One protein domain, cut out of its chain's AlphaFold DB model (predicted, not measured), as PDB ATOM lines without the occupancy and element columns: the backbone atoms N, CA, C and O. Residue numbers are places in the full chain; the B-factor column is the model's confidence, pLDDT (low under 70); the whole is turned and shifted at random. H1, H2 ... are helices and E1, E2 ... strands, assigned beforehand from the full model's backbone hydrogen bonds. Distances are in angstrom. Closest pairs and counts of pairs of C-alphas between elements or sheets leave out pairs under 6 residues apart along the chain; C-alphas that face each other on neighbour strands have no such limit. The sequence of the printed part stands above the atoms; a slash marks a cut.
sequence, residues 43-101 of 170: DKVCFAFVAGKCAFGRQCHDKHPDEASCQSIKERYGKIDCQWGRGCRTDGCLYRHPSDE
ATOM      1  N   ASP A  43      34.292 -14.993 -48.581       80.25
ATOM      2  CA  ASP A  43      34.644 -14.576 -47.207       80.25
ATOM      3  C   ASP A  43      33.581 -13.684 -46.547       80.25
ATOM      4  O   ASP A  43      33.702 -13.274 -45.393       80.25
ATOM      5  N   LYS A  44      32.516 -13.379 -47.288       89.25
ATOM      6  CA  LYS A  44      31.381 -12.592 -46.835       89.25
ATOM      7  C   LYS A  44      30.535 -13.431 -45.880       89.25
ATOM      8  O   LYS A  44      30.285 -14.615 -46.105       89.25
ATOM      9  N   VAL A  45      30.078 -12.792 -44.808       91.56
ATOM     10  CA  VAL A  45      29.108 -13.392 -43.893       91.56
ATOM     11  C   VAL A  45      27.738 -13.423 -44.562       91.56
ATOM     12  O   VAL A  45      27.296 -12.428 -45.135       91.56
ATOM     13  N   CYS A  46      27.039 -14.549 -44.442       92.00
ATOM     14  CA  CYS A  46      25.674 -14.686 -44.918       92.00
ATOM     15  C   CYS A  46      24.731 -13.809 -44.084       92.00
ATOM     16  O   CYS A  46      24.336 -14.171 -42.972       92.00
ATOM     17  N   PHE A  47      24.319 -12.666 -44.623       90.12
ATOM     18  CA  PHE A  47      23.374 -11.781 -43.938       90.12
ATOM     19  C   PHE A  47      21.994 -12.420 -43.743       90.12
ATOM     20  O   PHE A  47      21.348 -12.162 -42.731       90.12
ATOM     21  N   ALA A  48      21.574 -13.318 -44.641       91.19
ATOM     22  CA  ALA A  48      20.350 -14.096 -44.459       91.19
ATOM     23  C   ALA A  48      20.451 -15.043 -43.254       91.19
ATOM     24  O   ALA A  48      19.469 -15.233 -42.543       91.19
ATOM     25  N   PHE A  49      21.630 -15.615 -42.985       93.69
ATOM     26  CA  PHE A  49      21.841 -16.459 -41.808       93.69
ATOM     27  C   PHE A  49      21.835 -15.629 -40.532       93.69
ATOM     28  O   PHE A  49      21.142 -15.980 -39.582       93.69
ATOM     29  N   VAL A  50      22.515 -14.479 -40.546       93.25
ATOM     30  CA  VAL A  50      22.463 -13.532 -39.428       93.25
ATOM     31  C   VAL A  50      21.011 -13.116 -39.157       93.25
ATOM     32  O   VAL A  50      20.592 -13.102 -38.006       93.25
ATOM     33  N   ALA A  51      20.194 -12.876 -40.186       89.94
ATOM     34  CA  ALA A  51      18.767 -12.577 -40.045       89.94
ATOM     35  C   ALA A  51      17.881 -13.785 -39.654       89.94
ATOM     36  O   ALA A  51      16.695 -13.598 -39.396       89.94
ATOM     37  N   GLY A  52      18.426 -15.008 -39.598       90.12
ATOM     38  CA  GLY A  52      17.690 -16.240 -39.274       90.12
ATOM     39  C   GLY A  52      16.846 -16.810 -40.422       90.12
ATOM     40  O   GLY A  52      15.968 -17.632 -40.188       90.12
ATOM     41  N   LYS A  53      17.089 -16.369 -41.661       89.62
ATOM     42  CA  LYS A  53      16.270 -16.662 -42.853       89.62
ATOM     43  C   LYS A  53      17.008 -17.442 -43.940       89.62
ATOM     44  O   LYS A  53      16.473 -17.658 -45.025       89.62
ATOM     45  N   CYS A  54      18.248 -17.857 -43.692       92.50
ATOM     46  CA  CYS A  54      19.003 -18.648 -44.661       92.50
ATOM     47  C   CYS A  54      18.430 -20.068 -44.779       92.50
ATOM     48  O   CYS A  54      18.525 -20.857 -43.843       92.50
ATOM     49  N   ALA A  55      17.911 -20.414 -45.958       91.75
ATOM     50  CA  ALA A  55      17.397 -21.754 -46.255       91.75
ATOM     51  C   ALA A  55      18.502 -22.799 -46.512       91.75
ATOM     52  O   ALA A  55      18.257 -23.999 -46.439       91.75
ATOM     53  N   PHE A  56      19.725 -22.356 -46.825       90.56
ATOM     54  CA  PHE A  56      20.814 -23.233 -47.272       90.56
ATOM     55  C   PHE A  56      21.609 -23.877 -46.128       90.56
ATOM     56  O   PHE A  56      22.332 -24.850 -46.349       90.56
ATOM     57  N   GLY A  57      21.508 -23.340 -44.905       85.88
ATOM     58  CA  GLY A  57      22.215 -23.867 -43.738       85.88
ATOM     59  C   GLY A  57      23.714 -24.056 -44.003       85.88
ATOM     60  O   GLY A  57      24.401 -23.137 -44.432       85.88
ATOM     61  N   ARG A  58      24.236 -25.269 -43.795       82.81
ATOM     62  CA  ARG A  58      25.676 -25.565 -43.946       82.81
ATOM     63  C   ARG A  58      26.177 -25.603 -45.394       82.81
ATOM     64  O   ARG A  58      27.385 -25.656 -45.601       82.81
ATOM     65  N   GLN A  59      25.278 -25.609 -46.377       86.19
ATOM     66  CA  GLN A  59      25.630 -25.616 -47.799       86.19
ATOM     67  C   GLN A  59      25.535 -24.216 -48.423       86.19
ATOM     68  O   GLN A  59      25.627 -24.066 -49.640       86.19
ATOM     69  N   CYS A  60      25.351 -23.176 -47.602       90.88
ATOM     70  CA  CYS A  60      25.378 -21.806 -48.086       90.88
ATOM     71  C   CYS A  60      26.752 -21.462 -48.676       90.88
ATOM     72  O   CYS A  60      27.792 -21.920 -48.202       90.88
ATOM     73  N   HIS A  61      26.742 -20.656 -49.735       89.00
ATOM     74  CA  HIS A  61      27.963 -20.185 -50.381       89.00
ATOM     75  C   HIS A  61      28.724 -19.165 -49.516       89.00
ATOM     76  O   HIS A  61      29.950 -19.076 -49.595       89.00
ATOM     77  N   ASP A  62      27.991 -18.429 -48.682       90.56
ATOM     78  CA  ASP A  62      28.517 -17.440 -47.749       90.56
ATOM     79  C   ASP A  62      28.818 -18.066 -46.379       90.56
ATOM     80  O   ASP A  62      28.233 -19.078 -45.980       90.56
ATOM     81  N   LYS A  63      29.717 -17.442 -45.612       91.25
ATOM     82  CA  LYS A  63      30.106 -17.944 -44.288       91.25
ATOM     83  C   LYS A  63      28.995 -17.732 -43.262       91.25
ATOM     84  O   LYS A  63      28.460 -16.632 -43.119       91.25
ATOM     85  N   HIS A  64      28.690 -18.780 -42.504       92.94
ATOM     86  CA  HIS A  64      27.796 -18.730 -41.349       92.94
ATOM     87  C   HIS A  64      28.649 -18.653 -40.078       92.94
ATOM     88  O   HIS A  64      29.276 -19.652 -39.721       92.94
ATOM     89  N   PRO A  65      28.760 -17.479 -39.438       89.81
ATOM     90  CA  PRO A  65      29.480 -17.353 -38.181       89.81
ATOM     91  C   PRO A  65      28.664 -17.958 -37.032       89.81
ATOM     92  O   PRO A  65      27.473 -18.219 -37.176       89.81
ATOM     93  N   ASP A  66      29.303 -18.169 -35.886       92.88
ATOM     94  CA  ASP A  66      28.628 -18.686 -34.693       92.88
ATOM     95  C   ASP A  66      27.574 -17.696 -34.149       92.88
ATOM     96  O   ASP A  66      27.560 -16.514 -34.513       92.88
ATOM     97  N   GLU A  67      26.689 -18.157 -33.267       86.31
ATOM     98  CA  GLU A  67      25.571 -17.370 -32.743       86.31
ATOM     99  C   GLU A  67      26.043 -16.112 -31.996       86.31
ATOM    100  O   GLU A  67      25.493 -15.028 -32.205       86.31
ATOM    101  N   ALA A  68      27.136 -16.209 -31.232       89.88
ATOM    102  CA  ALA A  68      27.739 -15.054 -30.558       89.88
ATOM    103  C   ALA A  68      28.222 -13.987 -31.560       89.88
ATOM    104  O   ALA A  68      27.971 -12.791 -31.407       89.88
ATOM    105  N   SER A  69      28.851 -14.421 -32.654       91.31
ATOM    106  CA  SER A  69      29.296 -13.520 -33.722       91.31
ATOM    107  C   SER A  69      28.118 -12.926 -34.499       91.31
ATOM    108  O   SER A  69      28.162 -11.759 -34.895       91.31
ATOM    109  N   CYS A  70      27.035 -13.688 -34.681       90.25
ATOM    110  CA  CYS A  70      25.799 -13.182 -35.276       90.25
ATOM    111  C   CYS A  70      25.214 -12.028 -34.454       90.25
ATOM    112  O   CYS A  70      24.782 -11.033 -35.038       90.25
ATOM    113  N   GLN A  71      25.228 -12.122 -33.120       90.88
ATOM    114  CA  GLN A  71      24.757 -11.053 -32.233       90.88
ATOM    115  C   GLN A  71      25.595  -9.778 -32.383       90.88
ATOM    116  O   GLN A  71      25.034  -8.703 -32.590       90.88
ATOM    117  N   SER A  72      26.928  -9.884 -32.396       93.88
ATOM    118  CA  SER A  72      27.805  -8.719 -32.598       93.88
ATOM    119  C   SER A  72      27.614  -8.058 -33.968       93.88
ATOM    120  O   SER A  72      27.778  -6.848 -34.121       93.88
ATOM    121  N   ILE A  73      27.277  -8.841 -34.995       92.69
ATOM    122  CA  ILE A  73      26.951  -8.317 -36.325       92.69
ATOM    123  C   ILE A  73      25.606  -7.584 -36.281       92.69
ATOM    124  O   ILE A  73      25.542  -6.430 -36.700       92.69
ATOM    125  N   LYS A  74      24.561  -8.201 -35.716       91.50
ATOM    126  CA  LYS A  74      23.246  -7.565 -35.533       91.50
ATOM    127  C   LYS A  74      23.349  -6.246 -34.783       91.50
ATOM    128  O   LYS A  74      22.761  -5.267 -35.215       91.50
ATOM    129  N   GLU A  75      24.122  -6.200 -33.703       92.19
ATOM    130  CA  GLU A  75      24.256  -4.989 -32.899       92.19
ATOM    131  C   GLU A  75      24.935  -3.851 -33.675       92.19
ATOM    132  O   GLU A  75      24.512  -2.698 -33.591       92.19
ATOM    133  N   ARG A  76      25.965  -4.160 -34.473       92.88
ATOM    134  CA  ARG A  76      26.628  -3.150 -35.309       92.88
ATOM    135  C   ARG A  76      25.689  -2.573 -36.365       92.88
ATOM    136  O   ARG A  76      25.633  -1.355 -36.513       92.88
ATOM    137  N   TYR A  77      24.946  -3.421 -37.074       92.31
ATOM    138  CA  TYR A  77      24.033  -2.962 -38.126       92.31
ATOM    139  C   TYR A  77      22.744  -2.341 -37.570       92.31
ATOM    140  O   TYR A  77      22.248  -1.374 -38.139       92.31
ATOM    141  N   GLY A  78      22.273  -2.789 -36.405       91.44
ATOM    142  CA  GLY A  78      21.098  -2.247 -35.721       91.44
ATOM    143  C   GLY A  78      21.285  -0.837 -35.151       91.44
ATOM    144  O   GLY A  78      20.315  -0.223 -34.718       91.44
ATOM    145  N   LYS A  79      22.511  -0.296 -35.158       91.44
ATOM    146  CA  LYS A  79      22.790   1.117 -34.842       91.44
ATOM    147  C   LYS A  79      22.600   2.028 -36.058       91.44
ATOM    148  O   LYS A  79      22.355   3.219 -35.894       91.44
ATOM    149  N   ILE A  80      22.697   1.473 -37.265       92.81
ATOM    150  CA  ILE A  80      22.616   2.215 -38.521       92.81
ATOM    151  C   ILE A  80      21.151   2.280 -38.952       92.81
ATOM    152  O   ILE A  80      20.497   1.246 -39.088       92.81
ATOM    153  N   ASP A  81      20.642   3.488 -39.187       91.56
ATOM    154  CA  ASP A  81      19.288   3.687 -39.693       91.56
ATOM    155  C   ASP A  81      19.137   3.153 -41.122       91.56
ATOM    156  O   ASP A  81      19.947   3.404 -42.018       91.56
ATOM    157  N   CYS A  82      18.071   2.395 -41.338       92.00
ATOM    158  CA  CYS A  82      17.692   1.864 -42.629       92.00
ATOM    159  C   CYS A  82      17.301   3.013 -43.558       92.00
ATOM    160  O   CYS A  82      16.377   3.773 -43.265       92.00
ATOM    161  N   GLN A  83      17.939   3.073 -44.725       91.12
ATOM    162  CA  GLN A  83      17.686   4.105 -45.735       91.12
ATOM    163  C   GLN A  83      16.230   4.130 -46.224       91.12
ATOM    164  O   GLN A  83      15.742   5.165 -46.668       91.12
ATOM    165  N   TRP A  84      15.523   3.000 -46.127       88.50
ATOM    166  CA  TRP A  84      14.130   2.868 -46.557       88.50
ATOM    167  C   TRP A  84      13.104   3.078 -45.432       88.50
ATOM    168  O   TRP A  84      11.913   3.201 -45.721       88.50
ATOM    169  N   GLY A  85      13.527   3.122 -44.160       86.38
ATOM    170  CA  GLY A  85      12.639   3.340 -43.009       86.38
ATOM    171  C   GLY A  85      11.399   2.427 -43.013       86.38
ATOM    172  O   GLY A  85      11.519   1.215 -43.172       86.38
ATOM    173  N   ARG A  86      10.195   3.014 -42.893       83.69
ATOM    174  CA  ARG A  86       8.901   2.286 -42.938       83.69
ATOM    175  C   ARG A  86       8.584   1.612 -44.272       83.69
ATOM    176  O   ARG A  86       7.713   0.753 -44.325       83.69
ATOM    177  N   GLY A  87       9.248   2.015 -45.351       85.62
ATOM    178  CA  GLY A  87       9.070   1.425 -46.674       85.62
ATOM    179  C   GLY A  87       9.953   0.203 -46.921       85.62
ATOM    180  O   GLY A  87       9.944  -0.319 -48.037       85.62
ATOM    181  N   CYS A  88      10.745  -0.238 -45.935       90.38
ATOM    182  CA  CYS A  88      11.634  -1.376 -46.112       90.38
ATOM    183  C   CYS A  88      10.826  -2.662 -46.339       90.38
ATOM    184  O   CYS A  88      10.068  -3.101 -45.479       90.38
ATOM    185  N   ARG A  89      11.006  -3.278 -47.511       88.38
ATOM    186  CA  ARG A  89      10.380  -4.564 -47.878       88.38
ATOM    187  C   ARG A  89      11.318  -5.751 -47.671       88.38
ATOM    188  O   ARG A  89      10.970  -6.876 -48.015       88.38
ATOM    189  N   THR A  90      12.523  -5.495 -47.166       87.75
ATOM    190  CA  THR A  90      13.534  -6.527 -46.964       87.75
ATOM    191  C   THR A  90      13.169  -7.338 -45.737       87.75
ATOM    192  O   THR A  90      13.293  -6.884 -44.597       87.75
ATOM    193  N   ASP A  91      12.720  -8.558 -45.986       83.12
ATOM    194  CA  ASP A  91      12.343  -9.489 -44.944       83.12
ATOM    195  C   ASP A  91      13.580  -9.843 -44.092       83.12
ATOM    196  O   ASP A  91      14.507 -10.503 -44.551       83.12
ATOM    197  N   GLY A  92      13.608  -9.389 -42.833       84.75
ATOM    198  CA  GLY A  92      14.759  -9.588 -41.935       84.75
ATOM    199  C   GLY A  92      15.884  -8.562 -42.110       84.75
ATOM    200  O   GLY A  92      17.053  -8.891 -41.921       84.75
ATOM    201  N   CYS A  93      15.545  -7.326 -42.485       90.44
ATOM    202  CA  CYS A  93      16.482  -6.206 -42.503       90.44
ATOM    203  C   CYS A  93      17.229  -6.066 -41.158       90.44
ATOM    204  O   CYS A  93      16.610  -6.063 -40.096       90.44
ATOM    205  N   LEU A  94      18.560  -5.939 -41.209       90.94
ATOM    206  CA  LEU A  94      19.430  -5.841 -40.025       90.94
ATOM    207  C   LEU A  94      19.632  -4.403 -39.524       90.94
ATOM    208  O   LEU A  94      20.293  -4.200 -38.509       90.94
ATOM    209  N   TYR A  95      19.106  -3.419 -40.252       92.12
ATOM    210  CA  TYR A  95      19.248  -1.995 -39.958       92.12
ATOM    211  C   TYR A  95      18.109  -1.494 -39.066       92.12
ATOM    212  O   TYR A  95      17.012  -2.052 -39.069       92.12
ATOM    213  N   ARG A  96      18.350  -0.408 -38.326       91.06
ATOM    214  CA  ARG A  96      17.342   0.218 -37.460       91.06
ATOM    215  C   ARG A  96      16.247   0.864 -38.298       91.06
ATOM    216  O   ARG A  96      16.549   1.657 -39.182       91.06
ATOM    217  N   HIS A  97      14.977   0.615 -37.997       89.19
ATOM    218  CA  HIS A  97      13.893   1.440 -38.533       89.19
ATOM    219  C   HIS A  97      13.444   2.418 -37.433       89.19
ATOM    220  O   HIS A  97      12.923   1.978 -36.412       89.19
ATOM    221  N   PRO A  98      13.622   3.743 -37.592       77.00
ATOM    222  CA  PRO A  98      13.287   4.733 -36.558       77.00
ATOM    223  C   PRO A  98      11.779   4.868 -36.275       77.00
ATOM    224  O   PRO A  98      11.385   5.620 -35.394       77.00
ATOM    225  N   SER A  99      10.929   4.147 -37.007       64.62
ATOM    226  CA  SER A  99       9.492   4.027 -36.737       64.62
ATOM    227  C   SER A  99       9.071   2.597 -36.383       64.62
ATOM    228  O   SER A  99       7.888   2.285 -36.477       64.62
ATOM    229  N   ASP A 100      10.019   1.735 -36.001       61.25
ATOM    230  CA  ASP A 100       9.760   0.421 -35.399       61.25
ATOM    231  C   ASP A 100       9.310   0.599 -33.940       61.25
ATOM    232  O   ASP A 100       9.903   0.073 -33.000       61.25
ATOM    233  N   GLU A 101       8.249   1.377 -33.710       58.78
ATOM    234  CA  GLU A 101       7.388   0.987 -32.603       58.78
ATOM    235  C   GLU A 101       6.882  -0.402 -32.972       58.78
ATOM    236  O   GLU A 101       6.315  -0.600 -34.050       58.78
TER     237      GLU A 101
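What this domain is: This is residues 43 to 101 of the 170 residues of the protein "Hypothetical protein" of Symbiodinium natans (UniProt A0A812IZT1). With little regular structure, the model is two lobes of loops joined by one helix, H2. One lobe, before H2, holds E1, H1 and the looping residues 51 to 66; the other is the looped stretch 78 to 101 after it. The printed part has 59 residues, with E1, H1 and H2 in that order; the class is mostly helix, with only 18 residues in named elements. It is only just compact, close to loose, with a radius of gyration of the C-alphas of 12.2 A, and elongated, spanning 35 by 21 by 19 A.

Where its parts are: E1, residues 43 to 45, begins at C-alpha 43 (34.644, -14.576, -47.207). H1 is residues 47 to 50. H2, residues 67 to 77, is 15.5 A long and ends at C-alpha 77 (24.033, -2.962, -38.126).

How they stand to each other: E1 pairs with no named strand, and it and H1 meet only through their tight link. H1 and H2 touch; their closest C-alphas, of Val 50 and Cys 70, are 5.3 A apart. E1 and H2 are apart. In H2 every O i to N i+4 pair is within hydrogen-bond range; H1 is too short for one.

The domain as a whole: The farthest C-alphas, of Gln 59 and Glu 101, are 35.7 A apart. The printed part has no cut. The link from H1 to H2 is long. Residues 99 to 101 have pLDDT under 70.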